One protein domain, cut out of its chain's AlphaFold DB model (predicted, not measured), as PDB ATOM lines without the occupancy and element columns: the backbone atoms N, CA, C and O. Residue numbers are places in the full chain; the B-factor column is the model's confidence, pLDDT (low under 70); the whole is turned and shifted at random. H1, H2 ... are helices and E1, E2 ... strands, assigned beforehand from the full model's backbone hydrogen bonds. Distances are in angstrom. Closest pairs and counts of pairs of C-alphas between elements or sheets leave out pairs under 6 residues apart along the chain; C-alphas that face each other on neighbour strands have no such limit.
ATOM      1  N   LYS A   3     173.115 145.480 246.263       86.94
ATOM      2  CA  LYS A   3     173.051 145.988 244.894       86.94
ATOM      3  C   LYS A   3     171.601 146.007 244.439       86.94
ATOM      4  O   LYS A   3     170.979 144.946 244.373       86.94
ATOM      5  N   PHE A   4     171.128 147.189 244.082       91.44
ATOM      6  CA  PHE A   4     169.816 147.431 243.502       91.44
ATOM      7  C   PHE A   4     169.939 147.653 241.990       91.44
ATOM      8  O   PHE A   4     171.020 147.498 241.410       91.44
ATOM      9  N   GLU A   5     168.816 147.944 241.334       91.38
ATOM     10  CA  GLU A   5     168.781 148.192 239.890       91.38
ATOM     11  C   GLU A   5     169.593 149.440 239.508       91.38
ATOM     12  O   GLU A   5     170.395 149.369 238.576       91.38
ATOM     13  N   TYR A   6     169.462 150.528 240.278       93.38
ATOM     14  CA  TYR A   6     170.057 151.836 239.964       93.38
ATOM     15  C   TYR A   6     171.302 152.185 240.783       93.38
ATOM     16  O   TYR A   6     172.171 152.919 240.313       93.38
ATOM     17  N   TYR A   7     171.411 151.666 242.005       96.75
ATOM     18  CA  TYR A   7     172.486 152.023 242.923       96.75
ATOM     19  C   TYR A   7     173.027 150.822 243.684       96.75
ATOM     20  O   TYR A   7     172.448 149.732 243.745       96.75
ATOM     21  N   THR A   8     174.193 151.035 244.274       98.06
ATOM     22  CA  THR A   8     174.769 150.139 245.267       98.06
ATOM     23  C   THR A   8     174.733 150.832 246.619       98.06
ATOM     24  O   THR A   8     175.357 151.876 246.788       98.06
ATOM     25  N   GLN A   9     174.021 150.233 247.567       97.06
ATOM     26  CA  GLN A   9     173.885 150.748 248.920       97.06
ATOM     27  C   GLN A   9     175.006 150.230 249.810       97.06
ATOM     28  O   GLN A   9     175.301 149.026 249.837       97.06
ATOM     29  N   TYR A  10     175.587 151.125 250.592       96.56
ATOM     30  CA  TYR A  10     176.569 150.844 251.627       96.56
ATOM     31  C   TYR A  10     176.023 151.292 252.977       96.56
ATOM     32  O   TYR A  10     175.424 152.354 253.093       96.56
ATOM     33  N   LYS A  11     176.265 150.492 254.014       95.12
ATOM     34  CA  LYS A  11     175.796 150.784 255.377       95.12
ATOM     35  C   LYS A  11     176.402 152.053 255.958       95.12
ATOM     36  O   LYS A  11     175.802 152.683 256.817       95.12
ATOM     37  N   ASP A  12     177.637 152.338 255.558       93.81
ATOM     38  CA  ASP A  12     178.402 153.489 255.995       93.81
ATOM     39  C   ASP A  12     179.639 153.716 255.109       93.81
ATOM     40  O   ASP A  12     179.988 152.924 254.222       93.81
ATOM     41  N   LEU A  13     180.340 154.816 255.391       93.06
ATOM     42  CA  LEU A  13     181.583 155.198 254.728       93.06
ATOM     43  C   LEU A  13     182.717 154.172 254.921       93.06
ATOM     44  O   LEU A  13     183.601 154.068 254.066       93.06
ATOM     45  N   ASP A  14     182.734 153.424 256.029       93.62
ATOM     46  CA  ASP A  14     183.755 152.402 256.284       93.62
ATOM     47  C   ASP A  14     183.520 151.152 255.417       93.62
ATOM     48  O   ASP A  14     184.484 150.565 254.904       93.62
ATOM     49  N   GLU A  15     182.258 150.775 255.195       95.75
ATOM     50  CA  GLU A  15     181.876 149.740 254.242       95.75
ATOM     51  C   GLU A  15     182.230 150.182 252.819       95.75
ATOM     52  O   GLU A  15     182.943 149.443 252.138       95.75
ATOM     53  N   LEU A  16     181.857 151.401 252.402       95.50
ATOM     54  CA  LEU A  16     182.240 151.944 251.092       95.50
ATOM     55  C   LEU A  16     183.758 151.908 250.891       95.50
ATOM     56  O   LEU A  16     184.227 151.411 249.870       95.50
ATOM     57  N   ARG A  17     184.546 152.326 251.890       95.50
ATOM     58  CA  ARG A  17     186.020 152.310 251.822       95.50
ATOM     59  C   ARG A  17     186.603 150.924 251.543       95.50
ATOM     60  O   ARG A  17     187.704 150.825 251.008       95.50
ATOM     61  N   THR A  18     185.903 149.855 251.919       96.75
ATOM     62  CA  THR A  18     186.352 148.477 251.665       96.75
ATOM     63  C   THR A  18     186.246 148.102 250.182       96.75
ATOM     64  O   THR A  18     187.034 147.282 249.712       96.75
ATOM     65  N   PHE A  19     185.315 148.711 249.440       96.44
ATOM     66  CA  PHE A  19     185.040 148.400 248.032       96.44
ATOM     67  C   PHE A  19     185.527 149.485 247.060       96.44
ATOM     68  O   PHE A  19     186.029 149.150 245.990       96.44
ATOM     69  N   ASP A  20     185.414 150.757 247.441       96.31
ATOM     70  CA  ASP A  20     185.850 151.925 246.674       96.31
ATOM     71  C   ASP A  20     186.587 152.921 247.601       96.31
ATOM     72  O   ASP A  20     186.009 153.891 248.104       96.31
ATOM     73  N   PRO A  21     187.873 152.657 247.908       96.19
ATOM     74  CA  PRO A  21     188.642 153.474 248.844       96.19
ATOM     75  C   PRO A  21     188.901 154.895 248.334       96.19
ATOM     76  O   PRO A  21     189.033 155.808 249.153       96.19
ATOM     77  N   ASP A  22     188.973 155.083 247.015       96.31
ATOM     78  CA  ASP A  22     189.204 156.391 246.405       96.31
ATOM     79  C   ASP A  22     187.958 157.268 246.554       96.31
ATOM     80  O   ASP A  22     188.067 158.388 247.061       96.31
ATOM     81  N   LEU A  23     186.770 156.731 246.246       95.94
ATOM     82  CA  LEU A  23     185.513 157.449 246.452       95.94
ATOM     83  C   LEU A  23     185.263 157.730 247.938       95.94
ATOM     84  O   LEU A  23     184.930 158.852 248.304       95.94
ATOM     85  N   ALA A  24     185.489 156.761 248.829       94.56
ATOM     86  CA  ALA A  24     185.314 156.991 250.265       94.56
ATOM     87  C   ALA A  24     186.225 158.110 250.801       94.56
ATOM     88  O   ALA A  24     185.831 158.888 251.675       94.56
ATOM     89  N   LYS A  25     187.458 158.197 250.288       93.75
ATOM     90  CA  LYS A  25     188.381 159.282 250.628       93.75
ATOM     91  C   LYS A  25     187.872 160.622 250.097       93.75
ATOM     92  O   LYS A  25     187.861 161.591 250.850       93.75
ATOM     93  N   GLU A  26     187.443 160.657 248.842       94.12
ATOM     94  CA  GLU A  26     186.879 161.840 248.192       94.12
ATOM     95  C   GLU A  26     185.675 162.392 248.964       94.12
ATOM     96  O   GLU A  26     185.676 163.565 249.335       94.12
ATOM     97  N   LEU A  27     184.704 161.541 249.310       92.38
ATOM     98  CA  LEU A  27     183.524 161.936 250.085       92.38
ATOM     99  C   LEU A  27     183.913 162.513 251.450       92.38
ATOM    100  O   LEU A  27     183.379 163.539 251.869       92.38
ATOM    101  N   LYS A  28     184.892 161.902 252.129       90.38
ATOM    102  CA  LYS A  28     185.395 162.393 253.420       90.38
ATOM    103  C   LYS A  28     186.056 163.771 253.319       90.38
ATOM    104  O   LYS A  28     185.965 164.559 254.259       90.38
ATOM    105  N   GLU A  29     186.760 164.040 252.223       90.00
ATOM    106  CA  GLU A  29     187.403 165.331 251.960       90.00
ATOM    107  C   GLU A  29     186.381 166.399 251.549       90.00
ATOM    108  O   GLU A  29     186.494 167.546 251.980       90.00
ATOM    109  N   ALA A  30     185.373 166.019 250.762       85.06
ATOM    110  CA  ALA A  30     184.315 166.909 250.296       85.06
ATOM    111  C   ALA A  30     183.310 167.278 251.396       85.06
ATOM    112  O   ALA A  30     182.811 168.402 251.427       85.06
ATOM    113  N   ARG A  31     183.025 166.350 252.315       80.25
ATOM    114  CA  ARG A  31     182.015 166.513 253.363       80.25
ATOM    115  C   ARG A  31     182.603 166.030 254.687       80.25
ATOM    116  O   ARG A  31     182.395 164.907 255.141       80.25
ATOM    117  N   SER A  32     183.339 166.928 255.343       70.12
ATOM    118  CA  SER A  32     183.985 166.664 256.638       70.12
ATOM    119  C   SER A  32     183.003 166.308 257.762       70.12
ATOM    120  O   SER A  32     183.430 165.818 258.806       70.12
ATOM    121  N   GLU A  33     181.709 166.571 257.557       69.62
ATOM    122  CA  GLU A  33     180.621 166.284 258.494       69.62
ATOM    123  C   GLU A  33     179.824 165.008 258.166       69.62
ATOM    124  O   GLU A  33     178.865 164.735 258.887       69.62
ATOM    125  N   ILE A  34     180.203 164.206 257.148       67.44
ATOM    126  CA  ILE A  34     179.572 162.885 256.928       67.44
ATOM    127  C   ILE A  34     179.666 162.107 258.233       67.44
ATOM    128  O   ILE A  34     180.765 161.793 258.711       67.44
ATOM    129  N   LYS A  35     178.515 161.774 258.814       68.25
ATOM    130  CA  LYS A  35     178.505 160.876 259.961       68.25
ATOM    131  C   LYS A  35     178.903 159.501 259.459       68.25
ATOM    132  O   LYS A  35     178.371 159.000 258.479       68.25
ATOM    133  N   SER A  36     179.803 158.848 260.179       67.06
ATOM    134  CA  SER A  36     180.301 157.515 259.829       67.06
ATOM    135  C   SER A  36     179.247 156.401 259.909       67.06
ATOM    136  O   SER A  36     179.626 155.244 259.881       67.06
ATOM    137  N   SER A  37     177.971 156.723 260.116       73.75
ATOM    138  CA  SER A  37     176.862 155.775 260.236       73.75
ATOM    139  C   SER A  37     175.707 156.100 259.287       73.75
ATOM    140  O   SER A  37     174.638 155.530 259.464       73.75
ATOM    141  N   GLU A  38     175.874 157.083 258.397       85.06
ATOM    142  CA  GLU A  38     174.893 157.387 257.347       85.06
ATOM    143  C   GLU A  38     175.013 156.329 256.251       85.06
ATOM    144  O   GLU A  38     176.129 156.023 255.814       85.06
ATOM    145  N   GLU A  39     173.875 155.776 255.838       93.50
ATOM    146  CA  GLU A  39     173.817 154.886 254.680       93.50
ATOM    147  C   GLU A  39     174.131 155.705 253.420       93.50
ATOM    148  O   GLU A  39     173.850 156.906 253.353       93.50
ATOM    149  N   ILE A  40     174.789 155.070 252.451       95.19
ATOM    150  CA  ILE A  40     175.278 155.732 251.243       95.19
ATOM    151  C   ILE A  40     174.848 154.933 250.022       95.19
ATOM    152  O   ILE A  40     175.315 153.806 249.828       95.19
ATOM    153  N   ASP A  41     174.046 155.551 249.167       97.06
ATOM    154  CA  ASP A  41     173.670 154.995 247.872       97.06
ATOM    155  C   ASP A  41     174.575 155.574 246.785       97.06
ATOM    156  O   ASP A  41     174.728 156.790 246.654       97.06
ATOM    157  N   ILE A  42     175.229 154.689 246.027       97.94
ATOM    158  CA  ILE A  42     176.144 155.062 244.946       97.94
ATOM    159  C   ILE A  42     175.547 154.684 243.594       97.94
ATOM    160  O   ILE A  42     175.367 153.497 243.300       97.94
ATOM    161  N   TYR A  43     175.334 155.695 242.760       98.12
ATOM    162  CA  TYR A  43     174.896 155.576 241.372       98.12
ATOM    163  C   TYR A  43     176.096 155.755 240.438       98.12
ATOM    164  O   TYR A  43     176.979 156.582 240.695       98.12
ATOM    165  N   ASP A  44     176.129 155.001 239.339       97.62
ATOM    166  CA  ASP A  44     177.264 155.014 238.404       97.62
ATOM    167  C   ASP A  44     177.410 156.359 237.672       97.62
ATOM    168  O   ASP A  44     178.532 156.800 237.406       97.62
ATOM    169  N   ASP A  45     176.291 157.030 237.386       98.00
ATOM    170  CA  ASP A  45     176.255 158.346 236.757       98.00
ATOM    171  C   ASP A  45     174.938 159.110 237.002       98.00
ATOM    172  O   ASP A  45     173.963 158.592 237.548       98.00
ATOM    173  N   LEU A  46     174.911 160.377 236.570       97.69
ATOM    174  CA  LEU A  46     173.724 161.241 236.620       97.69
ATOM    175  C   LEU A  46     172.538 160.718 235.800       97.69
ATOM    176  O   LEU A  46     171.410 161.112 236.078       97.69
ATOM    177  N   GLU A  47     172.783 159.916 234.762       97.31
ATOM    178  CA  GLU A  47     171.713 159.373 233.919       97.31
ATOM    179  C   GLU A  47     170.946 158.301 234.696       97.31
ATOM    180  O   GLU A  47     169.724 158.362 234.783       97.31
ATOM    181  N   THR A  48     171.687 157.413 235.358       97.31
ATOM    182  CA  THR A  48     171.172 156.371 236.251       97.31
ATOM    183  C   THR A  48     170.478 156.969 237.476       97.31
ATOM    184  O   THR A  48     169.406 156.514 237.859       97.31
ATOM    185  N   PHE A  49     171.053 158.022 238.067       97.31
ATOM    186  CA  PHE A  49     170.415 158.746 239.169       97.31
ATOM    187  C   PHE A  49     169.093 159.396 238.730       97.31
ATOM    188  O   PHE A  49     168.078 159.253 239.398       97.31
ATOM    189  N   ALA A  50     169.064 160.066 237.573       95.94
ATOM    190  CA  ALA A  50     167.833 160.672 237.060       95.94
ATOM    191  C   ALA A  50     166.747 159.638 236.738       95.94
ATOM    192  O   ALA A  50     165.565 159.923 236.922       95.94
ATOM    193  N   ASP A  51     167.143 158.464 236.248       93.94
ATOM    194  CA  ASP A  51     166.241 157.339 236.019       93.94
ATOM    195  C   ASP A  51     165.588 156.881 237.333       93.94
ATOM    196  O   ASP A  51     164.361 156.886 237.454       93.94
ATOM    197  N   HIS A  52     166.405 156.631 238.361       94.25
ATOM    198  CA  HIS A  52     165.919 156.321 239.705       94.25
ATOM    199  C   HIS A  52     164.940 157.379 240.225       94.25
ATOM    200  O   HIS A  52     163.837 157.035 240.648       94.25
ATOM    201  N   GLU A  53     165.278 158.668 240.125       93.00
ATOM    202  CA  GLU A  53     164.403 159.746 240.600       93.00
ATOM    203  C   GLU A  53     163.038 159.775 239.903       93.00
ATOM    204  O   GLU A  53     162.043 160.224 240.480       93.00
ATOM    205  N   ILE A  54     162.968 159.298 238.661       90.12
ATOM    206  CA  ILE A  54     161.724 159.164 237.907       90.12
ATOM    207  C   ILE A  54     160.913 157.949 238.362       90.12
ATOM    208  O   ILE A  54     159.692 158.053 238.510       90.12
ATOM    209  N   VAL A  55     161.572 156.800 238.508       87.12
ATOM    210  CA  VAL A  55     160.909 155.502 238.684       87.12
ATOM    211  C   VAL A  55     160.608 155.196 240.149       87.12
ATOM    212  O   VAL A  55     159.612 154.531 240.416       87.12
ATOM    213  N   GLU A  56     161.428 155.672 241.084       87.44
ATOM    214  CA  GLU A  56     161.342 155.326 242.511       87.44
ATOM    215  C   GLU A  56     161.546 156.532 243.450       87.44
ATOM    216  O   GLU A  56     161.063 156.498 244.583       87.44
ATOM    217  N   GLY A  57     162.196 157.608 242.989       88.75
ATOM    218  CA  GLY A  57     162.514 158.794 243.794       88.75
ATOM    219  C   GLY A  57     161.530 159.967 243.656       88.75
ATOM    220  O   GLY A  57     160.307 159.802 243.663       88.75
ATOM    221  N   TRP A  58     162.058 161.193 243.572       89.06
ATOM    222  CA  TRP A  58     161.310 162.452 243.746       89.06
ATOM    223  C   TRP A  58     160.100 162.623 242.822       89.06
ATOM    224  O   TRP A  58     159.122 163.294 243.175       89.06
ATOM    225  N   TYR A  59     160.159 162.062 241.617       87.00
ATOM    226  CA  TYR A  59     159.127 162.250 240.607       87.00
ATOM    227  C   TYR A  59     158.113 161.111 240.544       87.00
ATOM    228  O   TYR A  59     157.088 161.293 239.876       87.00
ATOM    229  N   TYR A  60     158.343 160.004 241.259       83.00
ATOM    230  CA  TYR A  60     157.487 158.818 241.220       83.00
ATOM    231  C   TYR A  60     156.011 159.166 241.473       83.00
ATOM    232  O   TYR A  60     155.143 158.905 240.637       83.00
ATOM    233  N   ASP A  61     155.734 159.880 242.567       78.31
ATOM    234  CA  ASP A  61     154.371 160.299 242.921       78.31
ATOM    235  C   ASP A  61     153.883 161.521 242.118       78.31
ATOM    236  O   ASP A  61     152.679 161.757 241.978       78.31
ATOM    237  N   SER A  62     154.808 162.320 241.579       78.44
ATOM    238  CA  SER A  62     154.506 163.616 240.950       78.44
ATOM    239  C   SER A  62     154.053 163.493 239.497       78.44
ATOM    240  O   SER A  62     153.264 164.312 239.018       78.44
ATOM    241  N   LEU A  63     154.561 162.496 238.772       71.25
ATOM    242  CA  LEU A  63     154.299 162.363 237.341       71.25
ATOM    243  C   LEU A  63     152.899 161.805 237.050       71.25
ATOM    244  O   LEU A  63     152.394 162.007 235.944       71.25
ATOM    245  N   ASN A  64     152.236 161.176 238.034       63.25
ATOM    246  CA  ASN A  64     150.886 160.593 237.925       63.25
ATOM    247  C   ASN A  64     150.680 159.775 236.630       63.25
ATOM    248  O   ASN A  64     149.584 159.700 236.067       63.25
ATOM    249  N   VAL A  65     151.768 159.190 236.135       62.62
ATOM    250  CA  VAL A  65     151.807 158.255 235.022       62.62
ATOM    251  C   VAL A  65     152.436 156.985 235.553       62.62
ATOM    252  O   VAL A  65     153.452 157.025 236.236       62.62
ATOM    253  N   ASP A  66     151.809 155.854 235.258       63.31
ATOM    254  CA  ASP A  66     152.380 154.554 235.574       63.31
ATOM    255  C   ASP A  66     153.589 154.313 234.661       63.31
ATOM    256  O   ASP A  66     153.449 153.876 233.514       63.31
ATOM    257  N   LEU A  67     154.772 154.655 235.165       65.44
ATOM    258  CA  LEU A  67     156.047 154.423 234.490       65.44
ATOM    259  C   LEU A  67     156.521 152.973 234.651       65.44
ATOM    260  O   LEU A  67     157.337 152.514 233.856       65.44
ATOM    261  N   SER A  68     155.946 152.224 235.600       55.34
ATOM    262  CA  SER A  68     156.262 150.808 235.831       55.34
ATOM    263  C   SER A  68     155.756 149.906 234.696       55.34
ATOM    264  O   SER A  68     156.320 148.844 234.420       55.34
ATOM    265  N   ASN A  69     154.727 150.348 233.961       55.56
ATOM    266  CA  ASN A  69     154.231 149.665 232.772       55.56
ATOM    267  C   ASN A  69     154.879 150.207 231.488       55.56
ATOM    268  O   ASN A  69     154.277 150.923 230.686       55.56
ATOM    269  N   TYR A  70     156.100 149.731 231.235       51.69
ATOM    270  CA  TYR A  70     156.927 149.918 230.032       51.69
ATOM    271  C   TYR A  70     156.296 149.465 228.692       51.69
ATOM    272  O   TYR A  70     157.012 149.221 227.718       51.69
ATOM    273  N   LYS A  71     154.973 149.316 228.575       49.66
ATOM    274  CA  LYS A  71     154.296 148.837 227.362       49.66
ATOM    275  C   LYS A  71     153.103 149.725 227.018       49.66
ATOM    276  O   LYS A  71     152.013 149.494 227.511       49.66
ATOM    277  N   ILE A  72     153.337 150.686 226.118       55.44
ATOM    278  CA  ILE A  72     152.353 151.319 225.218       55.44
ATOM    279  C   ILE A  72     151.001 151.624 225.895       55.44
ATOM    280  O   ILE A  72     150.094 150.792 225.911       55.44
ATOM    281  N   TYR A  73     150.818 152.853 226.381       58.97
ATOM    282  CA  TYR A  73     149.530 153.280 226.929       58.97
ATOM    283  C   TYR A  73     148.525 153.487 225.786       58.97
ATOM    284  O   TYR A  73     148.541 154.507 225.104       58.97
ATOM    285  N   HIS A  74     147.669 152.495 225.516       67.88
ATOM    286  CA  HIS A  74     146.595 152.584 224.512       67.88
ATOM    287  C   HIS A  74     147.048 152.944 223.075       67.88
ATOM    288  O   HIS A  74     146.298 153.548 222.312       67.88
ATOM    289  N   GLY A  75     148.269 152.571 222.686       69.81
ATOM    290  CA  GLY A  75     148.846 152.900 221.374       69.81
ATOM    291  C   GLY A  75     149.624 154.220 221.337       69.81
ATOM    292  O   GLY A  75     150.215 154.537 220.307       69.81
ATOM    293  N   ALA A  76     149.660 154.968 222.444       73.69
ATOM    294  CA  ALA A  76     150.506 156.145 222.583       73.69
ATOM    295  C   ALA A  76     151.976 155.748 222.842       73.69
ATOM    296  O   ALA A  76     152.234 154.721 223.484       73.69
ATOM    297  N   PRO A  77     152.945 156.555 222.367       74.94
ATOM    298  CA  PRO A  77     154.349 156.390 222.727       74.94
ATOM    299  C   PRO A  77     154.550 156.457 224.247       74.94
ATOM    300  O   PRO A  77     153.814 157.155 224.947       74.94
ATOM    301  N   ARG A  78     155.557 155.747 224.763       75.38
ATOM    302  CA  ARG A  78     155.912 155.821 226.185       75.38
ATOM    303  C   ARG A  78     156.594 157.158 226.423       75.38
ATOM    304  O   ARG A  78     157.626 157.410 225.817       75.38
ATOM    305  N   ILE A  79     156.032 158.006 227.286       77.31
ATOM    306  CA  ILE A  79     156.598 159.336 227.580       77.31
ATOM    307  C   ILE A  79     158.048 159.213 228.051       77.31
ATOM    308  O   ILE A  79     158.892 159.997 227.629       77.31
ATOM    309  N   TYR A  80     158.325 158.179 228.844       80.69
ATOM    310  CA  TYR A  80     159.653 157.853 229.343       80.69
ATOM    311  C   TYR A  80     160.721 157.777 228.229       80.69
ATOM    312  O   TYR A  80     161.805 158.322 228.391       80.69
ATOM    313  N   ASP A  81     160.390 157.226 227.050       83.94
ATOM    314  CA  ASP A  81     161.328 157.090 225.914       83.94
ATOM    315  C   ASP A  81     161.797 158.439 225.330       83.94
ATOM    316  O   ASP A  81     162.696 158.473 224.488       83.94
ATOM    317  N   PHE A  82     161.165 159.546 225.720       87.25
ATOM    318  CA  PHE A  82     161.462 160.894 225.231       87.25
ATOM    319  C   PHE A  82     162.082 161.793 226.302       87.25
ATOM    320  O   PHE A  82     162.303 162.978 226.043       87.25
ATOM    321  N   ILE A  83     162.348 161.263 227.497       88.19
ATOM    322  CA  ILE A  83     163.000 162.014 228.565       88.19
ATOM    323  C   ILE A  83     164.510 162.028 228.301       88.19
ATOM    324  O   ILE A  83     165.148 160.986 228.176       88.19
ATOM    325  N   ASP A  84     165.093 163.224 228.227       95.19
ATOM    326  CA  ASP A  84     166.548 163.404 228.214       95.19
ATOM    327  C   ASP A  84     167.094 163.218 229.636       95.19
ATOM    328  O   ASP A  84     167.277 164.189 230.373       95.19
ATOM    329  N   LEU A  85     167.319 161.960 230.025       94.62
ATOM    330  CA  LEU A  85     167.815 161.587 231.355       94.62
ATOM    331  C   LEU A  85     169.141 162.277 231.688       94.62
ATOM    332  O   LEU A  85     169.337 162.773 232.794       94.62
ATOM    333  N   LYS A  86     170.034 162.411 230.706       94.94
ATOM    334  CA  LYS A  86     171.320 163.089 230.880       94.94
ATOM    335  C   LYS A  86     171.157 164.582 231.162       94.94
ATOM    336  O   LYS A  86     171.884 165.142 231.987       94.94
ATOM    337  N   GLY A  87     170.260 165.247 230.438       97.12
ATOM    338  CA  GLY A  87     169.915 166.648 230.671       97.12
ATOM    339  C   GLY A  87     169.237 166.848 232.024       97.12
ATOM    340  O   GLY A  87     169.607 167.760 232.767       97.12
ATOM    341  N   LEU A  88     168.301 165.960 232.363       95.88
ATOM    342  CA  LEU A  88     167.577 165.981 233.628       95.88
ATOM    343  C   LEU A  88     168.508 165.761 234.822       95.88
ATOM    344  O   LEU A  88     168.500 166.587 235.727       95.88
ATOM    345  N   GLY A  89     169.361 164.736 234.808       97.31
ATOM    346  CA  GLY A  89     170.294 164.458 235.902       97.31
ATOM    347  C   GLY A  89     171.207 165.642 236.201       97.31
ATOM    348  O   GLY A  89     171.380 166.029 237.351       97.31
ATOM    349  N   LYS A  90     171.702 166.324 235.161       97.62
ATOM    350  CA  LYS A  90     172.443 167.584 235.332       97.62
ATOM    351  C   LYS A  90     171.594 168.695 235.943       97.62
ATOM    352  O   LYS A  90     172.114 169.487 236.722       97.62
ATOM    353  N   ALA A  91     170.327 168.810 235.554       97.62
ATOM    354  CA  ALA A  91     169.428 169.813 236.111       97.62
ATOM    355  C   ALA A  91     169.147 169.546 237.597       97.62
ATOM    356  O   ALA A  91     169.266 170.479 238.388       97.62
ATOM    357  N   ILE A  92     168.876 168.289 237.971       96.25
ATOM    358  CA  ILE A  92     168.710 167.861 239.366       96.25
ATOM    359  C   ILE A  92     169.983 168.189 240.154       96.25
ATOM    360  O   ILE A  92     169.906 168.899 241.156       96.25
ATOM    361  N   ALA A  93     171.152 167.807 239.628       96.88
ATOM    362  CA  ALA A  93     172.453 168.054 240.247       96.88
ATOM    363  C   ALA A  93     172.763 169.523 240.543       96.88
ATOM    364  O   ALA A  93     173.452 169.841 241.505       96.88
ATOM    365  N   ASN A  94     172.237 170.440 239.732       96.75
ATOM    366  CA  ASN A  94     172.418 171.877 239.942       96.75
ATOM    367  C   ASN A  94     171.485 172.462 241.016       96.75
ATOM    368  O   ASN A  94     171.586 173.651 241.319       96.75
ATOM    369  N   THR A  95     170.536 171.677 241.528       95.38
ATOM    370  CA  THR A  95     169.478 172.154 242.434       95.38
ATOM    371  C   THR A  95     169.304 171.320 243.695       95.38
ATOM    372  O   THR A  95     168.582 171.760 244.589       95.38
ATOM    373  N   TRP A  96     169.922 170.139 243.771       94.88
ATOM    374  CA  TRP A  96     169.798 169.268 244.930       94.88
ATOM    375  C   TRP A  96     170.410 169.892 246.182       94.88
ATOM    376  O   TRP A  96     171.177 170.857 246.135       94.88
ATOM    377  N   ASP A  97     170.071 169.314 247.325       91.69
ATOM    378  CA  ASP A  97     170.704 169.665 248.583       91.69
ATOM    379  C   ASP A  97     172.054 168.941 248.697       91.69
ATOM    380  O   ASP A  97     172.101 167.714 248.819       91.69
ATOM    381  N   GLU A  98     173.154 169.700 248.664       90.62
ATOM    382  CA  GLU A  98     174.529 169.189 248.804       90.62
ATOM    383  C   GLU A  98     174.797 168.559 250.184       90.62
ATOM    384  O   GLU A  98     175.793 167.861 250.374       90.62
ATOM    385  N   SER A  99     173.914 168.773 251.168       87.44
ATOM    386  CA  SER A  99     173.983 168.046 252.437       87.44
ATOM    387  C   SER A  99     173.521 166.592 252.315       87.44
ATOM    388  O   SER A  99     173.898 165.796 253.171       87.44
ATOM    389  N   TYR A 100     172.788 166.238 251.255       90.69
ATOM    390  CA  TYR A 100     172.302 164.884 250.972       90.69
ATOM    391  C   TYR A 100     172.906 164.272 249.706       90.69
ATOM    392  O   TYR A 100     172.837 163.060 249.546       90.69
ATOM    393  N   HIS A 101     173.535 165.071 248.839       94.38
ATOM    394  CA  HIS A 101     174.025 164.606 247.542       94.38
ATOM    395  C   HIS A 101     175.444 165.075 247.258       94.38
ATOM    396  O   HIS A 101     175.850 166.177 247.628       94.38
ATOM    397  N   TYR A 102     176.183 164.258 246.518       95.06
ATOM    398  CA  TYR A 102     177.501 164.613 246.023       95.06
ATOM    399  C   TYR A 102     177.750 164.026 244.633       95.06
ATOM    400  O   TYR A 102     177.523 162.841 244.398       95.06
ATOM    401  N   LEU A 103     178.262 164.850 243.713       96.56
ATOM    402  CA  LEU A 103     178.698 164.417 242.385       96.56
ATOM    403  C   LEU A 103     180.220 164.294 242.356       96.56
ATOM    404  O   LEU A 103     180.937 165.296 242.411       96.56
ATOM    405  N   SER A 104     180.697 163.066 242.200       96.12
ATOM    406  CA  SER A 104     182.115 162.783 242.033       96.12
ATOM    407  C   SER A 104     182.639 163.350 240.711       96.12
ATOM    408  O   SER A 104     181.947 163.264 239.689       96.12
ATOM    409  N   PRO A 105     183.899 163.823 240.639       95.38
ATOM    410  CA  PRO A 105     184.555 164.132 239.371       95.38
ATOM    411  C   PRO A 105     184.604 162.943 238.398       95.38
ATOM    412  O   PRO A 105     184.757 163.149 237.193       95.38
ATOM    413  N   SER A 106     184.472 161.709 238.901       95.88
ATOM    414  CA  SER A 106     184.354 160.495 238.081       95.88
ATOM    415  C   SER A 106     182.995 160.343 237.386       95.88
ATOM    416  O   SER A 106     182.885 159.553 236.450       95.88
ATOM    417  N   GLY A 107     181.984 161.107 237.805       96.75
ATOM    418  CA  GLY A 107     180.615 161.060 237.295       96.75
ATOM    419  C   GLY A 107     179.618 160.365 238.223       96.75
ATOM    420  O   GLY A 107     178.424 160.597 238.059       96.75
ATOM    421  N   LYS A 108     180.092 159.588 239.205       97.94
ATOM    422  CA  LYS A 108     179.244 158.896 240.188       97.94
ATOM    423  C   LYS A 108     178.475 159.872 241.074       97.94
ATOM    424  O   LYS A 108     179.015 160.914 241.451       97.94
ATOM    425  N   VAL A 109     177.265 159.490 241.467       97.88
ATOM    426  CA  VAL A 109     176.449 160.232 242.439       97.88
ATOM    427  C   VAL A 109     176.439 159.466 243.754       97.88
ATOM    428  O   VAL A 109     176.252 158.253 243.749       97.88
ATOM    429  N   ALA A 110     176.658 160.171 244.860       95.88
ATOM    430  CA  ALA A 110     176.455 159.658 246.206       95.88
ATOM    431  C   ALA A 110     175.257 160.365 246.841       95.88
ATOM    432  O   ALA A 110     175.208 161.597 246.834       95.88
ATOM    433  N   GLU A 111     174.336 159.589 247.398       95.19
ATOM    434  CA  GLU A 111     173.190 160.054 248.179       95.19
ATOM    435  C   GLU A 111     173.306 159.527 249.618       95.19
ATOM    436  O   GLU A 111     173.732 158.389 249.825       95.19
ATOM    437  N   PHE A 112     172.994 160.365 250.610       92.88
ATOM    438  CA  PHE A 112     173.182 160.069 252.036       92.88
ATOM    439  C   PHE A 112     171.850 160.053 252.795       92.88
ATOM    440  O   PHE A 112     171.017 160.930 252.565       92.88
ATOM    441  N   TYR A 113     171.702 159.141 253.764       86.12
ATOM    442  CA  TYR A 113     170.492 158.982 254.594       86.12
ATOM    443  C   TYR A 113     170.768 159.021 256.104       86.12
ATOM    444  O   TYR A 113     171.765 158.409 256.557       86.12
TER     445      TYR A 113
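This is residues 3 to 113 of the 113 residues of an uncharacterized protein of Lactobacillus crispatus FB077-07 (UniProt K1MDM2). A small four-stranded antiparallel sheet has the helical hairpin of H1 and H2 at one of its faces, where H1 is over E1, and H3 over its opposite face, with H5 crossing H3 at about a right angle. Beyond H3 the long loop of residues 56 to 78, with short H4 after it, reaches away from the sheet and draws out the longest axis. The 111 printed residues run E1 H1 H2 E2 H3 H4 H5 E3 E4, five named helices and four named strands, and the sheet's order is E1 E2 E4 E3. The class is mixed, helices and strands, with under half of the residues in named elements. The whole is only just compact, close to loose, with a radius of gyration of the C-alphas of 15.6 A, and elongated, spanning 50 by 26 by 22 A.

Start at edge strand E1, residues 7 to 10, and look across to its antiparallel neighbour E2, residues 40 to 43, where N 8 and O 42 are 2.9 A apart, within hydrogen-bond range. H1, residues 13 to 19, is on the sheet over E1 at a height of 8.4 A, and touches H2, residues 21 to 30, opposite ways at a shallow tilt of 30 degrees; their closest C-alphas are those of Arg 17 and Ala 24, 5.0 A. H2 only grazes the sheet. H3, residues 46 to 55, is on the opposite face from H1, over E2 at a height of 9.4 A. H4, residues 79 to 82, touches no helix and is not on the sheet. H5, residues 85 to 93, touches H3 about perpendicular, at 88 degrees, with C-alphas Ala 50 and Gly 89 closest at 4.7 A, and only grazes the sheet. E3, residues 101 to 103, and E4, residues 109 to 112, form an antiparallel hairpin with N 110 and O 102 2.8 A apart; E4 is also antiparallel to E2, with N 41 and O 111 2.9 A apart. Every O i to N i+4 pair is within hydrogen-bond range in H2, H3 and H5, against 2 of 3 in H1; H4 is too short for one.

Find C-alpha 7 at (172.486, 152.023, 242.923), where E1 begins. The longer helices H2 and H3 each run 14.2 A, H5 11.9 A and H1 10.1 A. E4 runs 10.1 A to C-alpha 112 at (173.182, 160.069, 252.036).

The C-alphas farthest apart, those of Ser 32 and Gly 75, are 51.7 A apart. The printed part has no cut, and the link from H3 to H4 is long. Confidence is under 70 at residues 33 to 36 and 64 to 75.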